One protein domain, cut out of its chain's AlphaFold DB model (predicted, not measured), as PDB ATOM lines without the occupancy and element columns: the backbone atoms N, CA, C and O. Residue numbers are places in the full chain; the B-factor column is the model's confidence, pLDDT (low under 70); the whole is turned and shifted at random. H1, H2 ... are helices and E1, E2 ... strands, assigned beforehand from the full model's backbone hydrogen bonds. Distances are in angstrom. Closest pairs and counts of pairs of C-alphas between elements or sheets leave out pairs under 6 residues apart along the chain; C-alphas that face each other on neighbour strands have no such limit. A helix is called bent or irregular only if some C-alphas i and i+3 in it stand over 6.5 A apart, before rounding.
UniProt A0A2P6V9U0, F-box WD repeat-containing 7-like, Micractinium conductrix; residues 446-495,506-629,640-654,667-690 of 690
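This is residues 446 to 495, 506 to 629, 640 to 654 and 667 to 690 of the 690 residues of the protein "F-box WD repeat-containing 7-like" of Micractinium conductrix (UniProt A0A2P6V9U0). A strongly twisted, curled six-stranded sheet makes the middle of the domain, with the small sheet E1 E2 E3 partly over one face, and the strand pair E8 E9 and the irregular helix H4 over the other. Residues 487 to 495, in H1, stick out from one end of this body, as do residues 535 to 540 in the loop between E5 and E6. The printed part has 213 residues, under half of them in named elements, which follow as E1 E2 E3 H1 E4 E5 E6 H2 H3 E7 H4 E8 E9 E10 E11, a mixed class. The large sheet is mixed, in the order E10 E7 E6 E5 E4 E11; the whole is compact, with a radius of gyration of the C-alphas of 17.1 A and spans of 49 by 45 by 37 A.

The large sheet holds E4, residues 509 to 516, 19.5 A; E5, 522 to 529, 21.7 A; E6, 544 to 551, 22.4 A; E7, 582 to 589, 21.3 A; E10, 669 to 671; and E11, 677 to 679. C-alpha 509 is at (21.068, 37.230, -11.618). E1, residues 456 to 461, begins at (33.083, 34.762, -31.359); E2 is 464 to 469 and E3 474 to 477. E8 is 619 to 625, 18.9 A, and E9 640 to 646, 19.1 A. The helices are H1, 486 to 495; H2, 555 to 559; H3, 569 to 572; and H4, 593 to 609, 19.9 A, ending at (40.002, 21.168, -17.226).

E4, E5 and E6 form a meander, each strand the antiparallel neighbour of the one before; N 526 and O 513 are 2.9 A apart, N 548 and O 525 2.9 A. E7 is antiparallel to E6, with N 584 and O 549 at 2.8 A, and to edge strand E10, with N 671 and O 583 at 2.8 A. E11, the other edge, is parallel to E4, with N 678 and O 509 at 3.0 A. E4 bends by 64 degrees at residue 512. H4 is on this sheet at a height of 8.7 A, only just over E4, on which 3 of its C-alphas fall; their closest C-alphas, of Ala 513 and Ile 603, are 6.3 A apart. H4 is irregular, with C-alphas 601 and 604 8.2 A apart, and has a kink of 86 degrees near residue 602. E8 and E9 are antiparallel, with N 643 and O 622 at 2.8 A; the closest C-alphas of E7 and E8, Phe 589 and Ala 624, are 6.4 A apart. E1, E2 and E3 form another meander, with N 459 and O 466 at 2.8 A and N 476 and O 467 at 2.8 A; E1 and E4 are near each other. H2 and H3 are apart. Every O i to N i+4 pair is within hydrogen-bond range in H1 and H2, 7 of 13 in H4, and H3 is too short for one.

The C-alphas farthest apart, of Thr 568 and Ala 629, are 52.4 A apart. Cuts leave gaps of 18.1 A between C-alphas 495 and 506, 12.4 A between 629 and 640, and 9.0 A between 654 and 667. Of the links printed whole, E5 to E6 is long. Mean pLDDT of the printed part is 71.2; 96 residues are under 70, among them 559 to 579 and 667 to 690, the chain's last residue.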
ATOM      1  N   PHE A 446      40.448  41.690 -18.331       42.19
ATOM      2  CA  PHE A 446      40.178  40.859 -19.498       42.19
ATOM      3  C   PHE A 446      39.878  39.410 -19.136       42.19
ATOM      4  O   PHE A 446      40.760  38.588 -18.894       42.19
ATOM      5  N   SER A 447      38.583  39.106 -19.150       48.22
ATOM      6  CA  SER A 447      38.078  37.751 -19.344       48.22
ATOM      7  C   SER A 447      37.539  37.654 -20.751       48.22
ATOM      8  O   SER A 447      36.523  38.274 -21.062       48.22
ATOM      9  N   PHE A 448      38.232  36.893 -21.586       55.19
ATOM     10  CA  PHE A 448      37.734  36.521 -22.890       55.19
ATOM     11  C   PHE A 448      37.496  35.024 -22.922       55.19
ATOM     12  O   PHE A 448      38.304  34.245 -22.425       55.19
ATOM     13  N   ALA A 449      36.402  34.622 -23.547       54.91
ATOM     14  CA  ALA A 449      36.253  33.260 -24.013       54.91
ATOM     15  C   ALA A 449      36.076  33.352 -25.526       54.91
ATOM     16  O   ALA A 449      35.186  34.072 -25.986       54.91
ATOM     17  N   ALA A 450      36.929  32.673 -26.284       55.41
ATOM     18  CA  ALA A 450      36.813  32.589 -27.730       55.41
ATOM     19  C   ALA A 450      36.143  31.266 -28.113       55.41
ATOM     20  O   ALA A 450      36.387  30.241 -27.474       55.41
ATOM     21  N   SER A 451      35.314  31.284 -29.151       63.44
ATOM     22  CA  SER A 451      34.906  30.061 -29.833       63.44
ATOM     23  C   SER A 451      36.133  29.330 -30.389       63.44
ATOM     24  O   SER A 451      37.204  29.921 -30.543       63.44
ATOM     25  N   ARG A 452      35.992  28.041 -30.713       63.12
ATOM     26  CA  ARG A 452      37.085  27.217 -31.256       63.12
ATOM     27  C   ARG A 452      37.776  27.853 -32.472       63.12
ATOM     28  O   ARG A 452      38.994  27.826 -32.570       63.12
ATOM     29  N   ASP A 453      36.998  28.470 -33.353       65.62
ATOM     30  CA  ASP A 453      37.446  29.203 -34.547       65.62
ATOM     31  C   ASP A 453      37.758  30.693 -34.287       65.62
ATOM     32  O   ASP A 453      38.026  31.449 -35.221       65.62
ATOM     33  N   ALA A 454      37.659  31.144 -33.032       63.72
ATOM     34  CA  ALA A 454      37.746  32.538 -32.603       63.72
ATOM     35  C   ALA A 454      36.829  33.508 -33.378       63.72
ATOM     36  O   ALA A 454      37.061  34.722 -33.384       63.72
ATOM     37  N   SER A 455      35.773  32.998 -34.025       74.56
ATOM     38  CA  SER A 455      34.766  33.830 -34.685       74.56
ATOM     39  C   SER A 455      33.964  34.633 -33.671       74.56
ATOM     40  O   SER A 455      33.585  35.764 -33.968       74.56
ATOM     41  N   TRP A 456      33.778  34.109 -32.459       78.62
ATOM     42  CA  TRP A 456      33.083  34.762 -31.359       78.62
ATOM     43  C   TRP A 456      33.980  34.928 -30.146       78.62
ATOM     44  O   TRP A 456      34.649  33.994 -29.719       78.62
ATOM     45  N   VAL A 457      33.941  36.113 -29.547       77.44
ATOM     46  CA  VAL A 457      34.702  36.459 -28.351       77.44
ATOM     47  C   VAL A 457      33.752  37.049 -27.315       77.44
ATOM     48  O   VAL A 457      33.311  38.193 -27.432       77.44
ATOM     49  N   ALA A 458      33.419  36.272 -26.287       79.06
ATOM     50  CA  ALA A 458      32.691  36.781 -25.131       79.06
ATOM     51  C   ALA A 458      33.623  37.666 -24.297       79.06
ATOM     52  O   ALA A 458      34.745  37.260 -24.010       79.06
ATOM     53  N   HIS A 459      33.167  38.852 -23.912       76.50
ATOM     54  CA  HIS A 459      33.890  39.795 -23.066       76.50
ATOM     55  C   HIS A 459      32.930  40.546 -22.149       76.50
ATOM     56  O   HIS A 459      31.718  40.570 -22.366       76.50
ATOM     57  N   CYS A 460      33.483  41.173 -21.121       68.50
ATOM     58  CA  CYS A 460      32.725  41.964 -20.167       68.50
ATOM     59  C   CYS A 460      33.062  43.446 -20.361       68.50
ATOM     60  O   CYS A 460      34.212  43.826 -20.166       68.50
ATOM     61  N   ASP A 461      32.080  44.277 -20.708       69.25
ATOM     62  CA  ASP A 461      32.247  45.731 -20.846       69.25
ATOM     63  C   ASP A 461      31.299  46.455 -19.882       69.25
ATOM     64  O   ASP A 461      30.091  46.247 -19.917       69.25
ATOM     65  N   GLY A 462      31.823  47.238 -18.936       68.19
ATOM     66  CA  GLY A 462      30.990  47.979 -17.976       68.19
ATOM     67  C   GLY A 462      30.057  47.117 -17.103       68.19
ATOM     68  O   GLY A 462      28.997  47.580 -16.685       68.19
ATOM     69  N   GLY A 463      30.413  45.853 -16.835       68.31
ATOM     70  CA  GLY A 463      29.547  44.900 -16.119       68.31
ATOM     71  C   GLY A 463      28.473  44.244 -16.996       68.31
ATOM     72  O   GLY A 463      27.632  43.497 -16.488       68.31
ATOM     73  N   GLN A 464      28.536  44.489 -18.304       73.19
ATOM     74  CA  GLN A 464      27.719  43.892 -19.341       73.19
ATOM     75  C   GLN A 464      28.441  42.702 -19.975       73.19
ATOM     76  O   GLN A 464      29.601  42.825 -20.354       73.19
ATOM     77  N   LEU A 465      27.771  41.554 -20.119       80.94
ATOM     78  CA  LEU A 465      28.315  40.455 -20.921       80.94
ATOM     79  C   LEU A 465      28.001  40.709 -22.394       80.94
ATOM     80  O   LEU A 465      26.829  40.747 -22.786       80.94
ATOM     81  N   CYS A 466      29.048  40.834 -23.194       81.38
ATOM     82  CA  CYS A 466      29.000  41.068 -24.625       81.38
ATOM     83  C   CYS A 466      29.672  39.909 -25.370       81.38
ATOM     84  O   CYS A 466      30.561  39.252 -24.841       81.38
ATOM     85  N   VAL A 467      29.276  39.664 -26.616       82.94
ATOM     86  CA  VAL A 467      29.985  38.773 -27.540       82.94
ATOM     87  C   VAL A 467      30.333  39.549 -28.791       82.94
ATOM     88  O   VAL A 467      29.468  40.146 -29.422       82.94
ATOM     89  N   PHE A 468      31.604  39.538 -29.148       79.62
ATOM     90  CA  PHE A 468      32.142  40.154 -30.343       79.62
ATOM     91  C   PHE A 468      32.296  39.107 -31.446       79.62
ATOM     92  O   PHE A 468      32.911  38.071 -31.219       79.62
ATOM     93  N   HIS A 469      31.755  39.371 -32.630       81.94
ATOM     94  CA  HIS A 469      31.967  38.550 -33.814       81.94
ATOM     95  C   HIS A 469      33.142  39.100 -34.625       81.94
ATOM     96  O   HIS A 469      33.032  40.182 -35.208       81.94
ATOM     97  N   ARG A 470      34.250  38.357 -34.709       73.88
ATOM     98  CA  ARG A 470      35.499  38.804 -35.347       73.88
ATOM     99  C   ARG A 470      35.305  39.171 -36.815       73.88
ATOM    100  O   ARG A 470      35.772  40.223 -37.237       73.88
ATOM    101  N   ALA A 471      34.589  38.344 -37.579       75.06
ATOM    102  CA  ALA A 471      34.459  38.542 -39.023       75.06
ATOM    103  C   ALA A 471      33.586  39.753 -39.396       75.06
ATOM    104  O   ALA A 471      33.858  40.415 -40.393       75.06
ATOM    105  N   SER A 472      32.548  40.066 -38.610       76.75
ATOM    106  CA  SER A 472      31.675  41.221 -38.887       76.75
ATOM    107  C   SER A 472      32.007  42.462 -38.058       76.75
ATOM    108  O   SER A 472      31.416  43.512 -38.293       76.75
ATOM    109  N   GLY A 473      32.884  42.345 -37.057       78.56
ATOM    110  CA  GLY A 473      33.140  43.394 -36.069       78.56
ATOM    111  C   GLY A 473      31.944  43.694 -35.153       78.56
ATOM    112  O   GLY A 473      31.945  44.710 -34.461       78.56
ATOM    113  N   ALA A 474      30.897  42.863 -35.170       76.50
ATOM    114  CA  ALA A 474      29.664  43.137 -34.439       76.50
ATOM    115  C   ALA A 474      29.809  42.771 -32.959       76.50
ATOM    116  O   ALA A 474      30.142  41.635 -32.638       76.50
ATOM    117  N   THR A 475      29.469  43.697 -32.063       79.69
ATOM    118  CA  THR A 475      29.350  43.421 -30.626       79.69
ATOM    119  C   THR A 475      27.887  43.263 -30.242       79.69
ATOM    120  O   THR A 475      27.062  44.140 -30.492       79.69
ATOM    121  N   LEU A 476      27.568  42.136 -29.617       79.50
ATOM    122  CA  LEU A 476      26.235  41.763 -29.175       79.50
ATOM    123  C   LEU A 476      26.184  41.724 -27.655       79.50
ATOM    124  O   LEU A 476      26.853  40.913 -27.025       79.50
ATOM    125  N   ALA A 477      25.339  42.550 -27.059       79.00
ATOM    126  CA  ALA A 477      25.016  42.438 -25.648       79.00
ATOM    127  C   ALA A 477      24.175  41.177 -25.379       79.00
ATOM    128  O   ALA A 477      23.044  41.092 -25.854       79.00
ATOM    129  N   ILE A 478      24.682  40.224 -24.586       75.25
ATOM    130  CA  ILE A 478      23.863  39.104 -24.079       75.25
ATOM    131  C   ILE A 478      22.962  39.597 -22.950       75.25
ATOM    132  O   ILE A 478      21.798  39.214 -22.859       75.25
ATOM    133  N   PHE A 479      23.502  40.451 -22.082       71.00
ATOM    134  CA  PHE A 479      22.798  40.995 -20.932       71.00
ATOM    135  C   PHE A 479      22.790  42.509 -21.025       71.00
ATOM    136  O   PHE A 479      23.867  43.068 -21.123       71.00
ATOM    137  N   PRO A 480      21.648  43.210 -21.029       57.94
ATOM    138  CA  PRO A 480      21.661  44.660 -20.887       57.94
ATOM    139  C   PRO A 480      22.064  45.042 -19.458       57.94
ATOM    140  O   PRO A 480      21.662  44.372 -18.499       57.94
ATOM    141  N   VAL A 481      22.825  46.135 -19.319       58.72
ATOM    142  CA  VAL A 481      23.086  46.767 -18.018       58.72
ATOM    143  C   VAL A 481      21.732  47.017 -17.342       58.72
ATOM    144  O   VAL A 481      20.825  47.552 -17.992       58.72
ATOM    145  N   PRO A 482      21.540  46.622 -16.070       55.66
ATOM    146  CA  PRO A 482      20.331  46.988 -15.353       55.66
ATOM    147  C   PRO A 482      20.236  48.505 -15.363       55.66
ATOM    148  O   PRO A 482      21.142  49.185 -14.879       55.66
ATOM    149  N   GLN A 483      19.155  49.043 -15.924       55.91
ATOM    150  CA  GLN A 483      18.928  50.475 -15.818       55.91
ATOM    151  C   GLN A 483      18.879  50.856 -14.329       55.91
ATOM    152  O   GLN A 483      18.355  50.076 -13.528       55.91
ATOM    153  N   PRO A 484      19.430  52.017 -13.934       56.38
ATOM    154  CA  PRO A 484      19.478  52.452 -12.535       56.38
ATOM    155  C   PRO A 484      18.097  52.455 -11.848       56.38
ATOM    156  O   PRO A 484      18.018  52.249 -10.639       56.38
ATOM    157  N   ASP A 485      17.009  52.534 -12.619       57.53
ATOM    158  CA  ASP A 485      15.623  52.454 -12.135       57.53
ATOM    159  C   ASP A 485      15.117  51.010 -11.911       57.53
ATOM    160  O   ASP A 485      13.931  50.775 -11.674       57.53
ATOM    161  N   ALA A 486      15.990  49.997 -11.954       54.62
ATOM    162  CA  ALA A 486      15.628  48.599 -11.703       54.62
ATOM    163  C   ALA A 486      15.007  48.380 -10.308       54.62
ATOM    164  O   ALA A 486      14.167  47.492 -10.137       54.62
ATOM    165  N   GLU A 487      15.362  49.206  -9.314       58.16
ATOM    166  CA  GLU A 487      14.681  49.216  -8.013       58.16
ATOM    167  C   GLU A 487      13.224  49.690  -8.111       58.16
ATOM    168  O   GLU A 487      12.355  49.179  -7.397       58.16
ATOM    169  N   GLU A 488      12.940  50.643  -8.999       60.06
ATOM    170  CA  GLU A 488      11.602  51.180  -9.236       60.06
ATOM    171  C   GLU A 488      10.750  50.193 -10.047       60.06
ATOM    172  O   GLU A 488       9.614  49.904  -9.671       60.06
ATOM    173  N   LEU A 489      11.338  49.537 -11.055       56.97
ATOM    174  CA  LEU A 489      10.745  48.390 -11.759       56.97
ATOM    175  C   LEU A 489      10.461  47.213 -10.812       56.97
ATOM    176  O   LEU A 489       9.409  46.577 -10.908       56.97
ATOM    177  N   GLY A 490      11.366  46.935  -9.869       61.00
ATOM    178  CA  GLY A 490      11.181  45.922  -8.830       61.00
ATOM    179  C   GLY A 490      10.028  46.256  -7.879       61.00
ATOM    180  O   GLY A 490       9.234  45.372  -7.544       61.00
ATOM    181  N   ARG A 491       9.888  47.531  -7.489       64.31
ATOM    182  CA  ARG A 491       8.752  48.043  -6.704       64.31
ATOM    183  C   ARG A 491       7.438  47.942  -7.482       64.31
ATOM    184  O   ARG A 491       6.501  47.317  -6.988       64.31
ATOM    185  N   ALA A 492       7.400  48.422  -8.724       61.28
ATOM    186  CA  ALA A 492       6.218  48.378  -9.584       61.28
ATOM    187  C   ALA A 492       5.759  46.938  -9.890       61.28
ATOM    188  O   ALA A 492       4.562  46.642  -9.902       61.28
ATOM    189  N   ALA A 493       6.696  46.004 -10.093       58.56
ATOM    190  CA  ALA A 493       6.387  44.586 -10.286       58.56
ATOM    191  C   ALA A 493       5.843  43.915  -9.012       58.56
ATOM    192  O   ALA A 493       5.026  42.995  -9.102       58.56
ATOM    193  N   LYS A 494       6.282  44.368  -7.832       62.50
ATOM    194  CA  LYS A 494       5.798  43.890  -6.531       62.50
ATOM    195  C   LYS A 494       4.402  44.434  -6.213       62.50
ATOM    196  O   LYS A 494       3.571  43.679  -5.723       62.50
ATOM    197  N   GLU A 495       4.122  45.690  -6.555       68.06
ATOM    198  CA  GLU A 495       2.814  46.336  -6.358       68.06
ATOM    199  C   GLU A 495       1.724  45.793  -7.294       68.06
ATOM    200  O   GLU A 495       0.572  45.662  -6.890       68.06
ATOM    201  N   TRP A 506      13.835  35.850 -14.406       52.88
ATOM    202  CA  TRP A 506      15.175  35.483 -13.921       52.88
ATOM    203  C   TRP A 506      16.241  36.509 -14.352       52.88
ATOM    204  O   TRP A 506      17.390  36.183 -14.608       52.88
ATOM    205  N   ALA A 507      15.806  37.759 -14.431       51.59
ATOM    206  CA  ALA A 507      16.364  38.896 -15.121       51.59
ATOM    207  C   ALA A 507      17.200  39.800 -14.217       51.59
ATOM    208  O   ALA A 507      17.339  40.985 -14.484       51.59
ATOM    209  N   THR A 508      17.727  39.274 -13.117       64.88
ATOM    210  CA  THR A 508      18.571  40.059 -12.205       64.88
ATOM    211  C   THR A 508      19.656  39.210 -11.550       64.88
ATOM    212  O   THR A 508      20.110  39.512 -10.450       64.88
ATOM    213  N   GLY A 509      20.034  38.095 -12.174       73.06
ATOM    214  CA  GLY A 509      21.068  37.230 -11.618       73.06
ATOM    215  C   GLY A 509      22.478  37.752 -11.875       73.06
ATOM    216  O   GLY A 509      22.688  38.584 -12.757       73.06
ATOM    217  N   THR A 510      23.437  37.244 -11.103       81.38
ATOM    218  CA  THR A 510      24.867  37.439 -11.356       81.38
ATOM    219  C   THR A 510      25.423  36.268 -12.147       81.38
ATOM    220  O   THR A 510      25.186  35.119 -11.767       81.38
ATOM    221  N   VAL A 511      26.144  36.528 -13.239       85.50
ATOM    222  CA  VAL A 511      26.877  35.461 -13.937       85.50
ATOM    223  C   VAL A 511      28.098  35.090 -13.095       85.50
ATOM    224  O   VAL A 511      28.828  35.972 -12.649       85.50
ATOM    225  N   GLN A 512      28.285  33.797 -12.842       85.75
ATOM    226  CA  GLN A 512      29.341  33.259 -11.976       85.75
ATOM    227  C   GLN A 512      30.338  32.364 -12.724       85.75
ATOM    228  O   GLN A 512      31.431  32.130 -12.233       85.75
ATOM    229  N   ALA A 513      29.947  31.821 -13.877       87.12
ATOM    230  CA  ALA A 513      30.756  30.917 -14.690       87.12
ATOM    231  C   ALA A 513      30.324  31.025 -16.149       87.12
ATOM    232  O   ALA A 513      29.147  31.293 -16.395       87.12
ATOM    233  N   LEU A 514      31.229  30.761 -17.091       89.62
ATOM    234  CA  LEU A 514      30.910  30.642 -18.513       89.62
ATOM    235  C   LEU A 514      31.810  29.606 -19.203       89.62
ATOM    236  O   LEU A 514      32.933  29.388 -18.755       89.62
ATOM    237  N   GLN A 515      31.306  28.951 -20.250       89.50
ATOM    238  CA  GLN A 515      32.055  28.014 -21.092       89.50
ATOM    239  C   GLN A 515      31.449  27.961 -22.502       89.50
ATOM    240  O   GLN A 515      30.241  27.732 -22.649       89.50
ATOM    241  N   TRP A 516      32.270  28.132 -23.538       89.69
ATOM    242  CA  TRP A 516      31.832  27.889 -24.916       89.69
ATOM    243  C   TRP A 516      31.614  26.404 -25.165       89.69
ATOM    244  O   TRP A 516      32.308  25.550 -24.614       89.69
ATOM    245  N   SER A 517      30.641  26.104 -26.011       92.12
ATOM    246  CA  SER A 517      30.477  24.777 -26.570       92.12
ATOM    247  C   SER A 517      31.631  24.430 -27.519       92.12
ATOM    248  O   SER A 517      32.211  25.338 -28.120       92.12
ATOM    249  N   PRO A 518      31.958  23.139 -27.704       87.62
ATOM    250  CA  PRO A 518      33.041  22.718 -28.597       87.62
ATOM    251  C   PRO A 518      32.845  23.132 -30.064       87.62
ATOM    252  O   PRO A 518      33.821  23.288 -30.794       87.62
ATOM    253  N   ASP A 519      31.603  23.352 -30.513       86.88
ATOM    254  CA  ASP A 519      31.328  23.912 -31.844       86.88
ATOM    255  C   ASP A 519      31.443  25.447 -31.913       86.88
ATOM    256  O   ASP A 519      31.264  26.023 -32.984       86.88
ATOM    257  N   GLY A 520      31.705  26.118 -30.786       87.50
ATOM    258  CA  GLY A 520      31.876  27.566 -30.706       87.50
ATOM    259  C   GLY A 520      30.596  28.386 -30.893       87.50
ATOM    260  O   GLY A 520      30.653  29.612 -30.902       87.50
ATOM    261  N   ARG A 521      29.435  27.741 -31.056       89.81
ATOM    262  CA  ARG A 521      28.173  28.414 -31.411       89.81
ATOM    263  C   ARG A 521      27.264  28.667 -30.219       89.81
ATOM    264  O   ARG A 521      26.235  29.330 -30.371       89.81
ATOM    265  N   ARG A 522      27.600  28.123 -29.050       92.75
ATOM    266  CA  ARG A 522      26.775  28.208 -27.846       92.75
ATOM    267  C   ARG A 522      27.631  28.606 -26.659       92.75
ATOM    268  O   ARG A 522      28.714  28.070 -26.460       92.75
ATOM    269  N   LEU A 523      27.129  29.514 -25.837       92.38
ATOM    270  CA  LEU A 523      27.774  29.916 -24.595       92.38
ATOM    271  C   LEU A 523      26.938  29.424 -23.416       92.38
ATOM    272  O   LEU A 523      25.803  29.860 -23.227       92.38
ATOM    273  N   LEU A 524      27.496  28.516 -22.617       92.88
ATOM    274  CA  LEU A 524      26.937  28.119 -21.327       92.88
ATOM    275  C   LEU A 524      27.366  29.140 -20.290       92.88
ATOM    276  O   LEU A 524      28.544  29.474 -20.225       92.88
ATOM    277  N   PHE A 525      26.461  29.589 -19.432       90.94
ATOM    278  CA  PHE A 525      26.851  30.383 -18.277       90.94
ATOM    279  C   PHE A 525      25.948  30.149 -17.067       90.94
ATOM    280  O   PHE A 525      24.753  29.863 -17.175       90.94
ATOM    281  N   LEU A 526      26.552  30.230 -15.883       91.19
ATOM    282  CA  LEU A 526      25.901  29.978 -14.606       91.19
ATOM    283  C   LEU A 526      25.386  31.284 -14.025       91.19
ATOM    284  O   LEU A 526      26.170  32.178 -13.720       91.19
ATOM    285  N   VAL A 527      24.080  31.370 -13.806       90.06
ATOM    286  CA  VAL A 527      23.437  32.538 -13.208       90.06
ATOM    287  C   VAL A 527      23.034  32.229 -11.769       90.06
ATOM    288  O   VAL A 527      22.300  31.273 -11.511       90.06
ATOM    289  N   CYS A 528      23.477  33.063 -10.830       87.94
ATOM    290  CA  CYS A 528      23.039  33.056  -9.439       87.94
ATOM    291  C   CYS A 528      21.953  34.107  -9.221       87.94
ATOM    292  O   CYS A 528      22.180  35.303  -9.419       87.94
ATOM    293  N   ARG A 529      20.772  33.685  -8.762       83.00
ATOM    294  CA  ARG A 529      19.724  34.613  -8.333       83.00
ATOM    295  C   ARG A 529      19.890  34.938  -6.849       83.00
ATOM    296  O   ARG A 529      19.466  34.164  -5.989       83.00
ATOM    297  N   THR A 530      20.431  36.112  -6.542       69.88
ATOM    298  CA  THR A 530      20.390  36.679  -5.188       69.88
ATOM    299  C   THR A 530      18.999  37.258  -4.937       69.88
ATOM    300  O   THR A 530      18.592  38.253  -5.539       69.88
ATOM    301  N   GLY A 531      18.209  36.598  -4.091       59.50
ATOM    302  CA  GLY A 531      16.893  37.090  -3.686       59.50
ATOM    303  C   GLY A 531      17.013  38.312  -2.772       59.50
ATOM    304  O   GLY A 531      16.989  38.161  -1.556       59.50
ATOM    305  N   GLY A 532      17.124  39.513  -3.345       56.34
ATOM    306  CA  GLY A 532      17.288  40.769  -2.597       56.34
ATOM    307  C   GLY A 532      18.651  40.889  -1.901       56.34
ATOM    308  O   GLY A 532      19.446  39.957  -1.936       56.34
ATOM    309  N   ASN A 533      18.913  42.032  -1.253       51.78
ATOM    310  CA  ASN A 533      20.163  42.384  -0.546       51.78
ATOM    311  C   ASN A 533      20.532  41.468   0.647       51.78
ATOM    312  O   ASN A 533      21.254  41.881   1.553       51.78
ATOM    313  N   ALA A 534      20.025  40.235   0.701       48.19
ATOM    314  CA  ALA A 534      20.449  39.265   1.687       48.19
ATOM    315  C   ALA A 534      21.908  38.866   1.383       48.19
ATOM    316  O   ALA A 534      22.178  38.337   0.302       48.19
ATOM    317  N   PRO A 535      22.860  39.114   2.301       54.00
ATOM    318  CA  PRO A 535      24.233  38.658   2.128       54.00
ATOM    319  C   PRO A 535      24.244  37.135   1.941       54.00
ATOM    320  O   PRO A 535      23.430  36.441   2.556       54.00
ATOM    321  N   MET A 536      25.183  36.610   1.139       52.66
ATOM    322  CA  MET A 536      25.303  35.175   0.798       52.66
ATOM    323  C   MET A 536      25.221  34.211   2.000       52.66
ATOM    324  O   MET A 536      24.907  33.037   1.839       52.66
ATOM    325  N   VAL A 537      25.476  34.704   3.213       51.78
ATOM    326  CA  VAL A 537      25.494  33.946   4.470       51.78
ATOM    327  C   VAL A 537      24.085  33.577   4.977       51.78
ATOM    328  O   VAL A 537      23.947  32.656   5.780       51.78
ATOM    329  N   ALA A 538      23.013  34.218   4.495       50.62
ATOM    330  CA  ALA A 538      21.638  33.857   4.855       50.62
ATOM    331  C   ALA A 538      21.139  32.622   4.068       50.62
ATOM    332  O   ALA A 538      20.155  32.680   3.329       50.62
ATOM    333  N   LEU A 539      21.799  31.475   4.271       49.97
ATOM    334  CA  LEU A 539      21.528  30.162   3.655       49.97
ATOM    335  C   LEU A 539      20.083  29.642   3.821       49.97
ATOM    336  O   LEU A 539      19.717  28.640   3.206       49.97
ATOM    337  N   ALA A 540      19.255  30.298   4.639       47.84
ATOM    338  CA  ALA A 540      17.854  29.942   4.850       47.84
ATOM    339  C   ALA A 540      16.961  30.223   3.622       47.84
ATOM    340  O   ALA A 540      15.968  29.529   3.424       47.84
ATOM    341  N   LYS A 541      17.322  31.190   2.764       56.12
ATOM    342  CA  LYS A 541      16.703  31.397   1.440       56.12
ATOM    343  C   LYS A 541      17.763  31.125   0.383       56.12
ATOM    344  O   LYS A 541      18.438  32.041  -0.076       56.12
ATOM    345  N   ARG A 542      17.985  29.840   0.097       60.25
ATOM    346  CA  ARG A 542      19.107  29.378  -0.729       60.25
ATOM    347  C   ARG A 542      19.102  30.091  -2.092       60.25
ATOM    348  O   ARG A 542      18.060  30.091  -2.748       60.25
ATOM    349  N   PRO A 543      20.224  30.699  -2.512       64.75
ATOM    350  CA  PRO A 543      20.340  31.259  -3.850       64.75
ATOM    351  C   PRO A 543      20.046  30.171  -4.882       64.75
ATOM    352  O   PRO A 543      20.565  29.058  -4.791       64.75
ATOM    353  N   HIS A 544      19.177  30.486  -5.841       80.50
ATOM    354  CA  HIS A 544      18.844  29.560  -6.911       80.50
ATOM    355  C   HIS A 544      19.833  29.749  -8.050       80.50
ATOM    356  O   HIS A 544      19.930  30.840  -8.620       80.50
ATOM    357  N   TYR A 545      20.539  28.674  -8.379       88.56
ATOM    358  CA  TYR A 545      21.461  28.643  -9.500       88.56
ATOM    359  C   TYR A 545      20.760  28.065 -10.701       88.56
ATOM    360  O   TYR A 545      19.883  27.207 -10.583       88.56
ATOM    361  N   ARG A 546      21.130  28.562 -11.869       90.81
ATOM    362  CA  ARG A 546      20.581  28.093 -13.124       90.81
ATOM    363  C   ARG A 546      21.625  28.259 -14.209       90.81
ATOM    364  O   ARG A 546      22.163  29.348 -14.387       90.81
ATOM    365  N   TRP A 547      21.842  27.194 -14.961       92.38
ATOM    366  CA  TRP A 547      22.549  27.283 -16.226       92.38
ATOM    367  C   TRP A 547      21.676  27.967 -17.276       92.38
ATOM    368  O   TRP A 547      20.456  27.789 -17.334       92.38
ATOM    369  N   VAL A 548      22.288  28.781 -18.113       91.56
ATOM    370  CA  VAL A 548      21.631  29.391 -19.260       91.56
ATOM    371  C   VAL A 548      22.544  29.175 -20.449       91.56
ATOM    372  O   VAL A 548      23.757  29.325 -20.338       91.56
ATOM    373  N   VAL A 549      21.948  28.774 -21.562       93.00
ATOM    374  CA  VAL A 549      22.654  28.610 -22.827       93.00
ATOM    375  C   VAL A 549      22.251  29.757 -23.730       93.00
ATOM    376  O   VAL A 549      21.059  29.983 -23.934       93.00
ATOM    377  N   TRP A 550      23.231  30.484 -24.247       92.75
ATOM    378  CA  TRP A 550      23.047  31.422 -25.342       92.75
ATOM    379  C   TRP A 550      23.463  30.757 -26.645       92.75
ATOM    380  O   TRP A 550      24.584  30.277 -26.762       92.75
ATOM    381  N   ASP A 551      22.557  30.727 -27.609       91.69
ATOM    382  CA  ASP A 551      22.798  30.284 -28.973       91.69
ATOM    383  C   ASP A 551      23.105  31.498 -29.852       91.69
ATOM    384  O   ASP A 551      22.284  32.422 -29.936       91.69
ATOM    385  N   ALA A 552      24.254  31.478 -30.529       88.25
ATOM    386  CA  ALA A 552      24.638  32.524 -31.463       88.25
ATOM    387  C   ALA A 552      23.646  32.630 -32.646       88.25
ATOM    388  O   ALA A 552      23.071  31.618 -33.068       88.25
ATOM    389  N   PRO A 553      23.450  33.837 -33.219       86.56
ATOM    390  CA  PRO A 553      22.735  34.005 -34.487       86.56
ATOM    391  C   PRO A 553      23.317  33.113 -35.581       86.56
ATOM    392  O   PRO A 553      24.524  32.876 -35.637       86.56
ATOM    393  N   LYS A 554      22.476  32.710 -36.537       84.25
ATOM    394  CA  LYS A 554      22.983  32.127 -37.787       84.25
ATOM    395  C   LYS A 554      23.758  33.208 -38.549       84.25
ATOM    396  O   LYS A 554      23.270  34.329 -38.642       84.25
ATOM    397  N   GLU A 555      24.900  32.874 -39.152       79.31
ATOM    398  CA  GLU A 555      25.763  33.834 -39.873       79.31
ATOM    399  C   GLU A 555      25.004  34.730 -40.866       79.31
ATOM    400  O   GLU A 555      25.226  35.939 -40.900       79.31
ATOM    401  N   GLY A 556      24.031  34.176 -41.600       79.81
ATOM    402  CA  GLY A 556      23.206  34.950 -42.539       79.81
ATOM    403  C   GLY A 556      22.385  36.076 -41.891       79.81
ATOM    404  O   GLY A 556      22.034  37.043 -42.560       79.81
ATOM    405  N   GLN A 557      22.105  35.996 -40.585       75.50
ATOM    406  CA  GLN A 557      21.440  37.066 -39.835       75.50
ATOM    407  C   GLN A 557      22.397  38.214 -39.480       75.50
ATOM    408  O   GLN A 557      21.933  39.331 -39.258       75.50
ATOM    409  N   LEU A 558      23.713  37.966 -39.441       74.56
ATOM    410  CA  LEU A 558      24.720  38.992 -39.152       74.56
ATOM    411  C   LEU A 558      25.074  39.820 -40.391       74.56
ATOM    412  O   LEU A 558      25.292  41.026 -40.286       74.56
ATOM    413  N   SER A 559      25.124  39.182 -41.564       68.06
ATOM    414  CA  SER A 559      25.602  39.794 -42.812       68.06
ATOM    415  C   SER A 559      24.620  40.766 -43.467       68.06
ATOM    416  O   SER A 559      25.043  41.620 -44.238       68.06
ATOM    417  N   GLU A 560      23.316  40.685 -43.179       68.62
ATOM    418  CA  GLU A 560      22.311  41.545 -43.830       68.62
ATOM    419  C   GLU A 560      22.370  43.029 -43.413       68.62
ATOM    420  O   GLU A 560      21.513  43.808 -43.824       68.62
ATOM    421  N   GLY A 561      23.326  43.448 -42.570       56.97
ATOM    422  CA  GLY A 561      23.435  44.840 -42.103       56.97
ATOM    423  C   GLY A 561      22.208  45.333 -41.322       56.97
ATOM    424  O   GLY A 561      22.116  46.505 -40.977       56.97
ATOM    425  N   LYS A 562      21.257  44.437 -41.029       56.88
ATOM    426  CA  LYS A 562      20.038  44.696 -40.253       56.88
ATOM    427  C   LYS A 562      20.247  44.556 -38.752       56.88
ATOM    428  O   LYS A 562      19.282  44.669 -37.999       56.88
ATOM    429  N   LEU A 563      21.473  44.298 -38.301       59.41
ATOM    430  CA  LEU A 563      21.770  44.392 -36.882       59.41
ATOM    431  C   LEU A 563      21.661  45.869 -36.481       59.41
ATOM    432  O   LEU A 563      22.395  46.692 -37.027       59.41
ATOM    433  N   PRO A 564      20.787  46.228 -35.529       54.69
ATOM    434  CA  PRO A 564      20.544  47.620 -35.133       54.69
ATOM    435  C   PRO A 564      21.754  48.306 -34.460       54.69
ATOM    436  O   PRO A 564      21.650  49.439 -33.996       54.69
ATOM    437  N   CYS A 565      22.910  47.644 -34.400       49.03
ATOM    438  CA  CYS A 565      24.065  48.025 -33.596       49.03
ATOM    439  C   CYS A 565      24.931  49.144 -34.200       49.03
ATOM    440  O   CYS A 565      25.837  49.610 -33.521       49.03
ATOM    441  N   SER A 566      24.688  49.593 -35.439       50.31
ATOM    442  CA  SER A 566      25.431  50.733 -36.013       50.31
ATOM    443  C   SER A 566      24.850  52.104 -35.638       50.31
ATOM    444  O   SER A 566      25.350  53.128 -36.101       50.31
ATOM    445  N   GLY A 567      23.776  52.144 -34.842       53.44
ATOM    446  CA  GLY A 567      23.264  53.375 -34.239       53.44
ATOM    447  C   GLY A 567      24.089  53.798 -33.020       53.44
ATOM    448  O   GLY A 567      24.826  53.000 -32.447       53.44
ATOM    449  N   THR A 568      23.966  55.057 -32.601       58.53
ATOM    450  CA  THR A 568      24.552  55.553 -31.345       58.53
ATOM    451  C   THR A 568      24.185  54.639 -30.156       58.53
ATOM    452  O   THR A 568      23.142  53.984 -30.204       58.53
ATOM    453  N   PRO A 569      24.974  54.600 -29.062       56.56
ATOM    454  CA  PRO A 569      24.663  53.802 -27.864       56.56
ATOM    455  C   PRO A 569      23.225  53.990 -27.341       56.56
ATOM    456  O   PRO A 569      22.626  53.068 -26.794       56.56
ATOM    457  N   GLU A 570      22.639  55.167 -27.573       57.62
ATOM    458  CA  GLU A 570      21.236  55.487 -27.284       57.62
ATOM    459  C   GLU A 570      20.226  54.700 -28.138       57.62
ATOM    460  O   GLU A 570      19.190  54.280 -27.628       57.62
ATOM    461  N   ALA A 571      20.518  54.450 -29.418       55.44
ATOM    462  CA  ALA A 571      19.658  53.667 -30.306       55.44
ATOM    463  C   ALA A 571      19.688  52.165 -29.969       55.44
ATOM    464  O   ALA A 571      18.679  51.476 -30.121       55.44
ATOM    465  N   ALA A 572      20.816  51.670 -29.447       52.41
ATOM    466  CA  ALA A 572      20.946  50.296 -28.958       52.41
ATOM    467  C   ALA A 572      20.127  50.032 -27.677       52.41
ATOM    468  O   ALA A 572      19.804  48.882 -27.383       52.41
ATOM    469  N   ALA A 573      19.751  51.078 -26.931       53.47
ATOM    470  CA  ALA A 573      18.951  50.966 -25.711       53.47
ATOM    471  C   ALA A 573      17.433  50.868 -25.960       53.47
ATOM    472  O   ALA A 573      16.667  50.715 -25.005       53.47
ATOM    473  N   ALA A 574      16.971  50.951 -27.215       58.78
ATOM    474  CA  ALA A 574      15.550  50.858 -27.524       58.78
ATOM    475  C   ALA A 574      15.001  49.455 -27.163       58.78
ATOM    476  O   ALA A 574      15.471  48.449 -27.709       58.78
ATOM    477  N   PRO A 575      13.996  49.349 -26.269       52.28
ATOM    478  CA  PRO A 575      13.401  48.070 -25.893       52.28
ATOM    479  C   PRO A 575      12.762  47.415 -27.124       52.28
ATOM    480  O   PRO A 575      11.731  47.870 -27.614       52.28
ATOM    481  N   GLY A 576      13.392  46.356 -27.640       51.62
ATOM    482  CA  GLY A 576      12.967  45.662 -28.862       51.62
ATOM    483  C   GLY A 576      14.016  45.600 -29.975       51.62
ATOM    484  O   GLY A 576      13.793  44.886 -30.951       51.62
ATOM    485  N   ALA A 577      15.169  46.265 -29.827       55.75
ATOM    486  CA  ALA A 577      16.360  45.956 -30.618       55.75
ATOM    487  C   ALA A 577      16.821  44.537 -30.238       55.75
ATOM    488  O   ALA A 577      17.473  44.326 -29.218       55.75
ATOM    489  N   GLY A 578      16.318  43.547 -30.980       53.28
ATOM    490  CA  GLY A 578      16.363  42.137 -30.608       53.28
ATOM    491  C   GLY A 578      17.770  41.658 -30.274       53.28
ATOM    492  O   GLY A 578      18.730  41.963 -30.981       53.28
ATOM    493  N   CYS A 579      17.875  40.856 -29.215       54.03
ATOM    494  CA  CYS A 579      19.016  39.970 -29.069       54.03
ATOM    495  C   CYS A 579      19.133  39.140 -30.337       54.03
ATOM    496  O   CYS A 579      18.191  38.460 -30.734       54.03
ATOM    497  N   SER A 580      20.292  39.186 -30.972       70.06
ATOM    498  CA  SER A 580      20.560  38.388 -32.162       70.06
ATOM    499  C   SER A 580      20.781  36.904 -31.834       70.06
ATOM    500  O   SER A 580      20.977  36.119 -32.746       70.06
ATOM    501  N   GLY A 581      20.698  36.481 -30.568       81.50
ATOM    502  CA  GLY A 581      20.777  35.075 -30.157       81.50
ATOM    503  C   GLY A 581      19.525  34.572 -29.434       81.50
ATOM    504  O   GLY A 581      18.644  35.347 -29.061       81.50
ATOM    505  N   THR A 582      19.450  33.259 -29.211       87.50
ATOM    506  CA  THR A 582      18.383  32.629 -28.406       87.50
ATOM    507  C   THR A 582      18.920  32.259 -27.031       87.50
ATOM    508  O   THR A 582      20.022  31.738 -26.921       87.50
ATOM    509  N   LEU A 583      18.149  32.506 -25.972       89.12
ATOM    510  CA  LEU A 583      18.500  32.091 -24.616       89.12
ATOM    511  C   LEU A 583      17.640  30.912 -24.179       89.12
ATOM    512  O   LEU A 583      16.413  31.006 -24.142       89.12
ATOM    513  N   THR A 584      18.285  29.824 -23.777       90.19
ATOM    514  CA  THR A 584      17.628  28.653 -23.201       90.19
ATOM    515  C   THR A 584      17.902  28.589 -21.703       90.19
ATOM    516  O   THR A 584      19.028  28.364 -21.258       90.19
ATOM    517  N   HIS A 585      16.856  28.781 -20.897       88.50
ATOM    518  CA  HIS A 585      16.950  28.654 -19.447       88.50
ATOM    519  C   HIS A 585      16.878  27.186 -19.023       88.50
ATOM    520  O   HIS A 585      15.863  26.519 -19.233       88.50
ATOM    521  N   CYS A 586      17.933  26.710 -18.367       89.69
ATOM    522  CA  CYS A 586      17.998  25.352 -17.845       89.69
ATOM    523  C   CYS A 586      17.237  25.203 -16.524       89.69
ATOM    524  O   CYS A 586      16.733  26.171 -15.937       89.69
ATOM    525  N   ARG A 587      17.165  23.966 -16.029       85.25
ATOM    526  CA  ARG A 587      16.546  23.692 -14.733       85.25
ATOM    527  C   ARG A 587      17.326  24.401 -13.619       85.25
ATOM    528  O   ARG A 587      18.557  24.350 -13.609       85.25
ATOM    529  N   PRO A 588      16.641  25.085 -12.683       86.88
ATOM    530  CA  PRO A 588      17.283  25.528 -11.459       86.88
ATOM    531  C   PRO A 588      17.869  24.343 -10.702       86.88
ATOM    532  O   PRO A 588      17.257  23.276 -10.655       86.88
ATOM    533  N   PHE A 589      19.000  24.558 -10.050       86.50
ATOM    534  CA  PHE A 589      19.615  23.566  -9.186       86.50
ATOM    535  C   PHE A 589      20.207  24.215  -7.937       86.50
ATOM    536  O   PHE A 589      20.407  25.431  -7.862       86.50
ATOM    537  N   ASN A 590      20.466  23.372  -6.941       84.31
ATOM    538  CA  ASN A 590      21.185  23.741  -5.734       84.31
ATOM    539  C   ASN A 590      22.592  23.133  -5.816       84.31
ATOM    540  O   ASN A 590      22.744  21.937  -5.557       84.31
ATOM    541  N   PRO A 591      23.619  23.908  -6.186       84.38
ATOM    542  CA  PRO A 591      25.004  23.453  -6.099       84.38
ATOM    543  C   PRO A 591      25.364  23.010  -4.676       84.38
ATOM    544  O   PRO A 591      24.766  23.424  -3.674       84.38
ATOM    545  N   THR A 592      26.348  22.122  -4.593       79.88
ATOM    546  CA  THR A 592      26.928  21.698  -3.318       79.88
ATOM    547  C   THR A 592      27.768  22.821  -2.710       79.88
ATOM    548  O   THR A 592      28.180  23.746  -3.406       79.88
ATOM    549  N   LEU A 593      28.042  22.741  -1.402       79.69
ATOM    550  CA  LEU A 593      29.014  23.645  -0.773       79.69
ATOM    551  C   LEU A 593      30.402  23.467  -1.394       79.69
ATOM    552  O   LEU A 593      31.047  24.458  -1.697       79.69
ATOM    553  N   GLU A 594      30.795  22.227  -1.698       80.31
ATOM    554  CA  GLU A 594      32.060  21.951  -2.389       80.31
ATOM    555  C   GLU A 594      32.132  22.657  -3.748       80.31
ATOM    556  O   GLU A 594      33.139  23.278  -4.074       80.31
ATOM    557  N   PHE A 595      31.033  22.651  -4.514       82.69
ATOM    558  CA  PHE A 595      30.976  23.372  -5.780       82.69
ATOM    559  C   PHE A 595      31.200  24.872  -5.612       82.69
ATOM    560  O   PHE A 595      31.902  25.469  -6.421       82.69
ATOM    561  N   PHE A 596      30.682  25.486  -4.549       81.81
ATOM    562  CA  PHE A 596      30.974  26.889  -4.262       81.81
ATOM    563  C   PHE A 596      32.403  27.134  -3.827       81.81
ATOM    564  O   PHE A 596      33.102  27.950  -4.423       81.81
ATOM    565  N   ASP A 597      32.799  26.446  -2.764       80.12
ATOM    566  CA  ASP A 597      33.996  26.778  -2.011       80.12
ATOM    567  C   ASP A 597      35.260  26.305  -2.735       80.12
ATOM    568  O   ASP A 597      36.337  26.861  -2.519       80.12
ATOM    569  N   ARG A 598      35.144  25.289  -3.602       79.88
ATOM    570  CA  ARG A 598      36.280  24.712  -4.329       79.88
ATOM    571  C   ARG A 598      36.246  24.907  -5.828       79.88
ATOM    572  O   ARG A 598      37.324  24.998  -6.394       79.88
ATOM    573  N   TYR A 599      35.078  24.924  -6.471       81.38
ATOM    574  CA  TYR A 599      35.020  24.965  -7.939       81.38
ATOM    575  C   TYR A 599      34.740  26.365  -8.456       81.38
ATOM    576  O   TYR A 599      35.497  26.879  -9.270       81.38
ATOM    577  N   LEU A 600      33.702  27.023  -7.943       82.06
ATOM    578  CA  LEU A 600      33.264  28.306  -8.476       82.06
ATOM    579  C   LEU A 600      34.317  29.410  -8.303       82.06
ATOM    580  O   LEU A 600      34.466  30.254  -9.179       82.06
ATOM    581  N   LEU A 601      35.080  29.376  -7.206       78.38
ATOM    582  CA  LEU A 601      36.169  30.328  -6.955       78.38
ATOM    583  C   LEU A 601      37.341  30.218  -7.938       78.38
ATOM    584  O   LEU A 601      38.075  31.189  -8.089       78.38
ATOM    585  N   PHE A 602      37.517  29.060  -8.575       79.50
ATOM    586  CA  PHE A 602      38.583  28.801  -9.549       79.50
ATOM    587  C   PHE A 602      37.983  28.335 -10.877       79.50
ATOM    588  O   PHE A 602      38.560  27.511 -11.590       79.50
ATOM    589  N   ILE A 603      36.763  28.787 -11.181       79.44
ATOM    590  CA  ILE A 603      36.001  28.291 -12.327       79.44
ATOM    591  C   ILE A 603      36.709  28.563 -13.649       79.44
ATOM    592  O   ILE A 603      36.480  27.873 -14.634       79.44
ATOM    593  N   ASP A 604      37.604  29.538 -13.661       72.12
ATOM    594  CA  ASP A 604      38.527  29.789 -14.745       72.12
ATOM    595  C   ASP A 604      39.480  28.640 -15.025       72.12
ATOM    596  O   ASP A 604      39.678  28.273 -16.175       72.12
ATOM    597  N   GLN A 605      40.036  28.035 -13.985       75.94
ATOM    598  CA  GLN A 605      40.898  26.870 -14.117       75.94
ATOM    599  C   GLN A 605      40.061  25.617 -14.389       75.94
ATOM    600  O   GLN A 605      40.433  24.784 -15.214       75.94
ATOM    601  N   TYR A 606      38.899  25.503 -13.739       80.44
ATOM    602  CA  TYR A 606      38.011  24.352 -13.903       80.44
ATOM    603  C   TYR A 606      37.318  24.300 -15.258       80.44
ATOM    604  O   TYR A 606      37.144  23.216 -15.785       80.44
ATOM    605  N   SER A 607      36.938  25.425 -15.858       78.81
ATOM    606  CA  SER A 607      36.336  25.445 -17.204       78.81
ATOM    607  C   SER A 607      37.323  25.071 -18.315       78.81
ATOM    608  O   SER A 607      36.899  24.799 -19.438       78.81
ATOM    609  N   ARG A 608      38.623  25.026 -18.003       78.44
ATOM    610  CA  ARG A 608      39.698  24.571 -18.901       78.44
ATOM    611  C   ARG A 608      39.921  23.072 -18.781       78.44
ATOM    612  O   ARG A 608      40.151  22.388 -19.767       78.44
ATOM    613  N   SER A 609      39.797  22.571 -17.561       81.50
ATOM    614  CA  SER A 609      40.002  21.168 -17.226       81.50
ATOM    615  C   SER A 609      38.745  20.335 -17.514       81.50
ATOM    616  O   SER A 609      38.753  19.310 -18.201       81.50
ATOM    617  N   MET A 610      37.601  20.835 -17.067       86.00
ATOM    618  CA  MET A 610      36.310  20.188 -17.206       86.00
ATOM    619  C   MET A 610      35.658  20.576 -18.514       86.00
ATOM    620  O   MET A 610      35.383  21.746 -18.775       86.00
ATOM    621  N   ARG A 611      35.299  19.572 -19.304       90.38
ATOM    622  CA  ARG A 611      34.401  19.749 -20.435       90.38
ATOM    623  C   ARG A 611      32.981  19.540 -19.932       90.38
ATOM    624  O   ARG A 611      32.549  18.400 -19.774       90.38
ATOM    625  N   PHE A 612      32.273  20.631 -19.624       92.00
ATOM    626  CA  PHE A 612      30.864  20.516 -19.242       92.00
ATOM    627  C   PHE A 612      30.040  20.096 -20.444       92.00
ATOM    628  O   PHE A 612      29.166  19.252 -20.304       92.00
ATOM    629  N   TRP A 613      30.321  20.668 -21.610       93.94
ATOM    630  CA  TRP A 613      29.649  20.329 -22.853       93.94
ATOM    631  C   TRP A 613      29.987  18.929 -23.345       93.94
ATOM    632  O   TRP A 613      31.144  18.509 -23.315       93.94
ATOM    633  N   ASP A 614      28.977  18.252 -23.878       92.69
ATOM    634  CA  ASP A 614      29.211  17.133 -24.772       92.69
ATOM    635  C   ASP A 614      29.797  17.650 -26.112       92.69
ATOM    636  O   ASP A 614      29.587  18.811 -26.487       92.69
ATOM    637  N   PRO A 615      30.485  16.806 -26.895       89.44
ATOM    638  CA  PRO A 615      31.146  17.240 -28.128       89.44
ATOM    639  C   PRO A 615      30.198  17.747 -29.211       89.44
ATOM    640  O   PRO A 615      30.584  18.566 -30.042       89.44
ATOM    641  N   THR A 616      28.947  17.282 -29.221       90.06
ATOM    642  CA  THR A 616      27.943  17.737 -30.196       90.06
ATOM    643  C   THR A 616      27.318  19.074 -29.810       90.06
ATOM    644  O   THR A 616      26.523  19.636 -30.574       90.06
ATOM    645  N   SER A 617      27.705  19.619 -28.648       93.75
ATOM    646  CA  SER A 617      27.192  20.871 -28.101       93.75
ATOM    647  C   SER A 617      25.680  20.829 -27.840       93.75
ATOM    648  O   SER A 617      25.021  21.866 -27.860       93.75
ATOM    649  N   SER A 618      25.099  19.643 -27.654       91.31
ATOM    650  CA  SER A 618      23.664  19.399 -27.467       91.31
ATOM    651  C   SER A 618      23.281  19.109 -26.017       91.31
ATOM    652  O   SER A 618      22.100  19.134 -25.683       91.31
ATOM    653  N   ALA A 619      24.250  18.879 -25.142       91.62
ATOM    654  CA  ALA A 619      24.077  18.609 -23.729       91.62
ATOM    655  C   ALA A 619      25.277  19.105 -22.922       91.62
ATOM    656  O   ALA A 619      26.361  19.341 -23.445       91.62
ATOM    657  N   PHE A 620      25.087  19.249 -21.615       93.12
ATOM    658  CA  PHE A 620      26.193  19.492 -20.701       93.12
ATOM    659  C   PHE A 620      25.994  18.756 -19.374       93.12
ATOM    660  O   PHE A 620      24.863  18.438 -18.994       93.12
ATOM    661  N   CYS A 621      27.087  18.470 -18.665       91.50
ATOM    662  CA  CYS A 621      27.081  17.838 -17.353       91.50
ATOM    663  C   CYS A 621      27.474  18.805 -16.230       91.50
ATOM    664  O   CYS A 621      28.300  19.695 -16.414       91.50
ATOM    665  N   PHE A 622      26.910  18.616 -15.039       90.38
ATOM    666  CA  PHE A 622      27.284  19.358 -13.834       90.38
ATOM    667  C   PHE A 622      26.937  18.569 -12.568       90.38
ATOM    668  O   PHE A 622      26.010  17.763 -12.558       90.38
ATOM    669  N   ALA A 623      27.666  18.809 -11.478       87.75
ATOM    670  CA  ALA A 623      27.324  18.250 -10.172       87.75
ATOM    671  C   ALA A 623      26.313  19.157  -9.458       87.75
ATOM    672  O   ALA A 623      26.513  20.370  -9.351       87.75
ATOM    673  N   ALA A 624      25.241  18.577  -8.926       87.06
ATOM    674  CA  ALA A 624      24.289  19.296  -8.091       87.06
ATOM    675  C   ALA A 624      23.786  18.414  -6.951       87.06
ATOM    676  O   ALA A 624      23.891  17.190  -6.977       87.06
ATOM    677  N   ARG A 625      23.212  19.048  -5.927       83.88
ATOM    678  CA  ARG A 625      22.409  18.310  -4.954       83.88
ATOM    679  C   ARG A 625      21.172  17.800  -5.684       83.88
ATOM    680  O   ARG A 625      20.422  18.613  -6.229       83.88
ATOM    681  N   GLY A 626      20.994  16.482  -5.693       72.00
ATOM    682  CA  GLY A 626      19.841  15.834  -6.293       72.00
ATOM    683  C   GLY A 626      18.562  16.428  -5.725       72.00
ATOM    684  O   GLY A 626      18.502  16.774  -4.550       72.00
ATOM    685  N   LEU A 627      17.537  16.598  -6.556       65.06
ATOM    686  CA  LEU A 627      16.211  16.874  -6.011       65.06
ATOM    687  C   LEU A 627      15.806  15.667  -5.150       65.06
ATOM    688  O   LEU A 627      16.138  14.542  -5.532       65.06
ATOM    689  N   PRO A 628      15.110  15.867  -4.015       62.25
ATOM    690  CA  PRO A 628      14.546  14.743  -3.282       62.25
ATOM    691  C   PRO A 628      13.700  13.943  -4.271       62.25
ATOM    692  O   PRO A 628      12.997  14.551  -5.092       62.25
ATOM    693  N   ALA A 629      13.777  12.612  -4.228       64.56
ATOM    694  CA  ALA A 629      12.889  11.798  -5.046       64.56
ATOM    695  C   ALA A 629      11.439  12.240  -4.783       64.56
ATOM    696  O   ALA A 629      11.096  12.618  -3.659       64.56
ATOM    697  N   VAL A 640      24.382  13.836  -3.782       69.88
ATOM    698  CA  VAL A 640      24.966  14.686  -4.819       69.88
ATOM    699  C   VAL A 640      25.070  13.836  -6.063       69.88
ATOM    700  O   VAL A 640      25.757  12.819  -6.043       69.88
ATOM    701  N   ASN A 641      24.405  14.270  -7.125       81.06
ATOM    702  CA  ASN A 641      24.356  13.536  -8.374       81.06
ATOM    703  C   ASN A 641      25.070  14.338  -9.464       81.06
ATOM    704  O   ASN A 641      25.057  15.576  -9.479       81.06
ATOM    705  N   VAL A 642      25.674  13.614 -10.401       84.12
ATOM    706  CA  VAL A 642      26.017  14.178 -11.703       84.12
ATOM    707  C   VAL A 642      24.725  14.284 -12.498       84.12
ATOM    708  O   VAL A 642      23.971  13.325 -12.614       84.12
ATOM    709  N   HIS A 643      24.461  15.468 -13.027       86.12
ATOM    710  CA  HIS A 643      23.343  15.721 -13.916       86.12
ATOM    711  C   HIS A 643      23.877  15.926 -15.319       86.12
ATOM    712  O   HIS A 643      24.777  16.737 -15.513       86.12
ATOM    713  N   VAL A 644      23.284  15.235 -16.285       87.75
ATOM    714  CA  VAL A 644      23.422  15.540 -17.708       87.75
ATOM    715  C   VAL A 644      22.129  16.203 -18.155       87.75
ATOM    716  O   VAL A 644      21.034  15.710 -17.873       87.75
ATOM    717  N   GLN A 645      22.243  17.345 -18.821       89.38
ATOM    718  CA  GLN A 645      21.099  18.086 -19.317       89.38
ATOM    719  C   GLN A 645      21.261  18.368 -20.807       89.38
ATOM    720  O   GLN A 645      22.131  19.139 -21.203       89.38
ATOM    721  N   ALA A 646      20.375  17.790 -21.621       89.06
ATOM    722  CA  ALA A 646      20.279  18.143 -23.029       89.06
ATOM    723  C   ALA A 646      19.634  19.527 -23.204       89.06
ATOM    724  O   ALA A 646      18.726  19.919 -22.462       89.06
ATOM    725  N   VAL A 647      20.107  20.258 -24.204       90.44
ATOM    726  CA  VAL A 647      19.652  21.579 -24.620       90.44
ATOM    727  C   VAL A 647      19.488  21.552 -26.144       90.44
ATOM    728  O   VAL A 647      20.480  21.692 -26.861       90.44
ATOM    729  N   PRO A 648      18.264  21.371 -26.671       87.62
ATOM    730  CA  PRO A 648      18.037  21.295 -28.115       87.62
ATOM    731  C   PRO A 648      18.448  22.597 -28.812       87.62
ATOM    732  O   PRO A 648      18.431  23.671 -28.194       87.62
ATOM    733  N   ARG A 649      18.838  22.526 -30.091       88.94
ATOM    734  CA  ARG A 649      19.152  23.731 -30.879       88.94
ATOM    735  C   ARG A 649      17.895  24.548 -31.175       88.94
ATOM    736  O   ARG A 649      16.802  23.986 -31.272       88.94
ATOM    737  N   PRO A 650      18.000  25.881 -31.322       86.38
ATOM    738  CA  PRO A 650      16.872  26.692 -31.761       86.38
ATOM    739  C   PRO A 650      16.300  26.160 -33.082       86.38
ATOM    740  O   PRO A 650      17.002  26.084 -34.093       86.38
ATOM    741  N   GLY A 651      15.020  25.789 -33.072       84.19
ATOM    742  CA  GLY A 651      14.321  25.219 -34.229       84.19
ATOM    743  C   GLY A 651      14.378  23.694 -34.341       84.19
ATOM    744  O   GLY A 651      13.610  23.133 -35.119       84.19
ATOM    745  N   GLU A 652      15.204  23.008 -33.548       86.00
ATOM    746  CA  GLU A 652      15.013  21.576 -33.325       86.00
ATOM    747  C   GLU A 652      13.775  21.421 -32.443       86.00
ATOM    748  O   GLU A 652      13.690  22.003 -31.357       86.00
ATOM    749  N   ALA A 653      12.781  20.667 -32.921       72.06
ATOM    750  CA  ALA A 653      11.705  20.238 -32.043       72.06
ATOM    751  C   ALA A 653      12.371  19.572 -30.839       72.06
ATOM    752  O   ALA A 653      13.242  18.724 -31.036       72.06
ATOM    753  N   ALA A 654      11.989  19.960 -29.617       64.38
ATOM    754  CA  ALA A 654      12.332  19.171 -28.444       64.38
ATOM    755  C   ALA A 654      11.783  17.778 -28.738       64.38
ATOM    756  O   ALA A 654      10.568  17.579 -28.692       64.38
ATOM    757  N   PRO A 667       9.559  22.060 -19.194       51.84
ATOM    758  CA  PRO A 667       9.918  22.604 -20.491       51.84
ATOM    759  C   PRO A 667      11.095  23.561 -20.325       51.84
ATOM    760  O   PRO A 667      11.067  24.472 -19.493       51.84
ATOM    761  N   LEU A 668      12.145  23.350 -21.117       65.19
ATOM    762  CA  LEU A 668      13.198  24.343 -21.270       65.19
ATOM    763  C   LEU A 668      12.550  25.603 -21.841       65.19
ATOM    764  O   LEU A 668      11.952  25.575 -22.915       65.19
ATOM    765  N   ALA A 669      12.626  26.705 -21.100       64.44
ATOM    766  CA  ALA A 669      12.065  27.965 -21.556       64.44
ATOM    767  C   ALA A 669      13.070  28.634 -22.500       64.44
ATOM    768  O   ALA A 669      14.046  29.236 -22.041       64.44
ATOM    769  N   GLN A 670      12.829  28.520 -23.806       68.50
ATOM    770  CA  GLN A 670      13.514  29.322 -24.818       68.50
ATOM    771  C   GLN A 670      12.914  30.730 -24.845       68.50
ATOM    772  O   GLN A 670      11.696  30.906 -24.888       68.50
ATOM    773  N   ARG A 671      13.770  31.750 -24.789       66.00
ATOM    774  CA  ARG A 671      13.392  33.163 -24.865       66.00
ATOM    775  C   ARG A 671      14.259  33.858 -25.910       66.00
ATOM    776  O   ARG A 671      15.471  33.685 -25.929       66.00
ATOM    777  N   GLN A 672      13.628  34.664 -26.762       55.69
ATOM    778  CA  GLN A 672      14.314  35.494 -27.765       55.69
ATOM    779  C   GLN A 672      14.780  36.851 -27.210       55.69
ATOM    780  O   GLN A 672      15.508  37.575 -27.878       55.69
ATOM    781  N   ALA A 673      14.356  37.224 -25.999       49.53
ATOM    782  CA  ALA A 673      14.716  38.492 -25.370       49.53
ATOM    783  C   ALA A 673      15.653  38.253 -24.178       49.53
ATOM    784  O   ALA A 673      15.395  37.329 -23.391       49.53
ATOM    785  N   PRO A 674      16.694  39.083 -23.998       46.88
ATOM    786  CA  PRO A 674      17.604  38.933 -22.883       46.88
ATOM    787  C   PRO A 674      16.883  39.326 -21.589       46.88
ATOM    788  O   PRO A 674      16.302  40.410 -21.500       46.88
ATOM    789  N   PRO A 675      16.901  38.482 -20.549       42.28
ATOM    790  CA  PRO A 675      16.736  38.986 -19.194       42.28
ATOM    791  C   PRO A 675      17.861  40.001 -18.936       42.28
ATOM    792  O   PRO A 675      18.961  39.743 -19.399       42.28
ATOM    793  N   PRO A 676      17.685  41.102 -18.192       48.38
ATOM    794  CA  PRO A 676      18.835  41.774 -17.596       48.38
ATOM    795  C   PRO A 676      19.654  40.780 -16.748       48.38
ATOM    796  O   PRO A 676      19.117  39.853 -16.147       48.38
ATOM    797  N   ALA A 677      20.972  40.900 -16.716       48.00
ATOM    798  CA  ALA A 677      21.787  40.235 -15.704       48.00
ATOM    799  C   ALA A 677      22.994  41.120 -15.440       48.00
ATOM    800  O   ALA A 677      23.497  41.783 -16.343       48.00
ATOM    801  N   CYS A 678      23.428  41.162 -14.186       44.78
ATOM    802  CA  CYS A 678      24.628  41.899 -13.811       44.78
ATOM    803  C   CYS A 678      25.806  40.940 -13.842       44.78
ATOM    804  O   CYS A 678      25.677  39.789 -13.430       44.78
ATOM    805  N   LEU A 679      26.984  41.407 -14.216       46.38
ATOM    806  CA  LEU A 679      28.202  40.695 -13.852       46.38
ATOM    807  C   LEU A 679      28.584  41.047 -12.411       46.38
ATOM    808  O   LEU A 679      28.511  42.208 -12.006       46.38
ATOM    809  N   ALA A 680      28.967  40.045 -11.617       45.44
ATOM    810  CA  ALA A 680      29.535  40.301 -10.299       45.44
ATOM    811  C   ALA A 680      30.959  40.873 -10.473       45.44
ATOM    812  O   ALA A 680      31.771  40.245 -11.160       45.44
ATOM    813  N   PRO A 681      31.293  42.031  -9.873       41.28
ATOM    814  CA  PRO A 681      32.650  42.572  -9.924       41.28
ATOM    815  C   PRO A 681      33.668  41.571  -9.359       41.28
ATOM    816  O   PRO A 681      33.478  41.063  -8.255       41.28
ATOM    817  N   GLY A 682      34.756  41.313 -10.094       40.41
ATOM    818  CA  GLY A 682      35.893  40.507  -9.623       40.41
ATOM    819  C   GLY A 682      35.795  38.987  -9.811       40.41
ATOM    820  O   GLY A 682      36.644  38.285  -9.272       40.41
ATOM    821  N   ASN A 683      34.807  38.479 -10.563       41.44
ATOM    822  CA  ASN A 683      34.524  37.038 -10.672       41.44
ATOM    823  C   ASN A 683      34.817  36.387 -12.037       41.44
ATOM    824  O   ASN A 683      34.349  35.277 -12.274       41.44
ATOM    825  N   PHE A 684      35.588  37.009 -12.934       43.88
ATOM    826  CA  PHE A 684      35.997  36.316 -14.157       43.88
ATOM    827  C   PHE A 684      37.499  36.398 -14.411       43.88
ATOM    828  O   PHE A 684      38.109  37.464 -14.350       43.88
ATOM    829  N   ALA A 685      38.042  35.226 -14.729       34.25
ATOM    830  CA  ALA A 685      39.141  35.016 -15.659       34.25
ATOM    831  C   ALA A 685      38.915  33.691 -16.410       34.25
ATOM    832  O   ALA A 685      39.863  32.956 -16.609       34.25
ATOM    833  N   ALA A 686      37.675  33.310 -16.756       38.75
ATOM    834  CA  ALA A 686      37.402  31.977 -17.303       38.75
ATOM    835  C   ALA A 686      37.527  31.920 -18.829       38.75
ATOM    836  O   ALA A 686      36.692  32.467 -19.547       38.75
ATOM    837  N   TRP A 687      38.578  31.238 -19.286       39.97
ATOM    838  CA  TRP A 687      38.843  30.888 -20.680       39.97
ATOM    839  C   TRP A 687      38.417  29.437 -20.867       39.97
ATOM    840  O   TRP A 687      38.734  28.602 -20.031       39.97
ATOM    841  N   SER A 688      37.751  29.104 -21.964       36.06
ATOM    842  CA  SER A 688      37.649  27.716 -22.411       36.06
ATOM    843  C   SER A 688      37.828  27.711 -23.915       36.06
ATOM    844  O   SER A 688      36.979  28.244 -24.630       36.06
ATOM    845  N   TRP A 689      38.932  27.144 -24.370       30.53
ATOM    846  CA  TRP A 689      39.155  26.805 -25.765       30.53
ATOM    847  C   TRP A 689      39.133  25.267 -25.812       30.53
ATOM    848  O   TRP A 689      39.732  24.626 -24.947       30.53
ATOM    849  N   GLN A 690      38.317  24.683 -26.693       34.94
ATOM    850  CA  GLN A 690      38.139  23.230 -26.836       34.94
ATOM    851  C   GLN A 690      38.372  22.792 -28.271       34.94
ATOM    852  O   GLN A 690      37.894  23.511 -29.179       34.94
TER     853      GLN A 690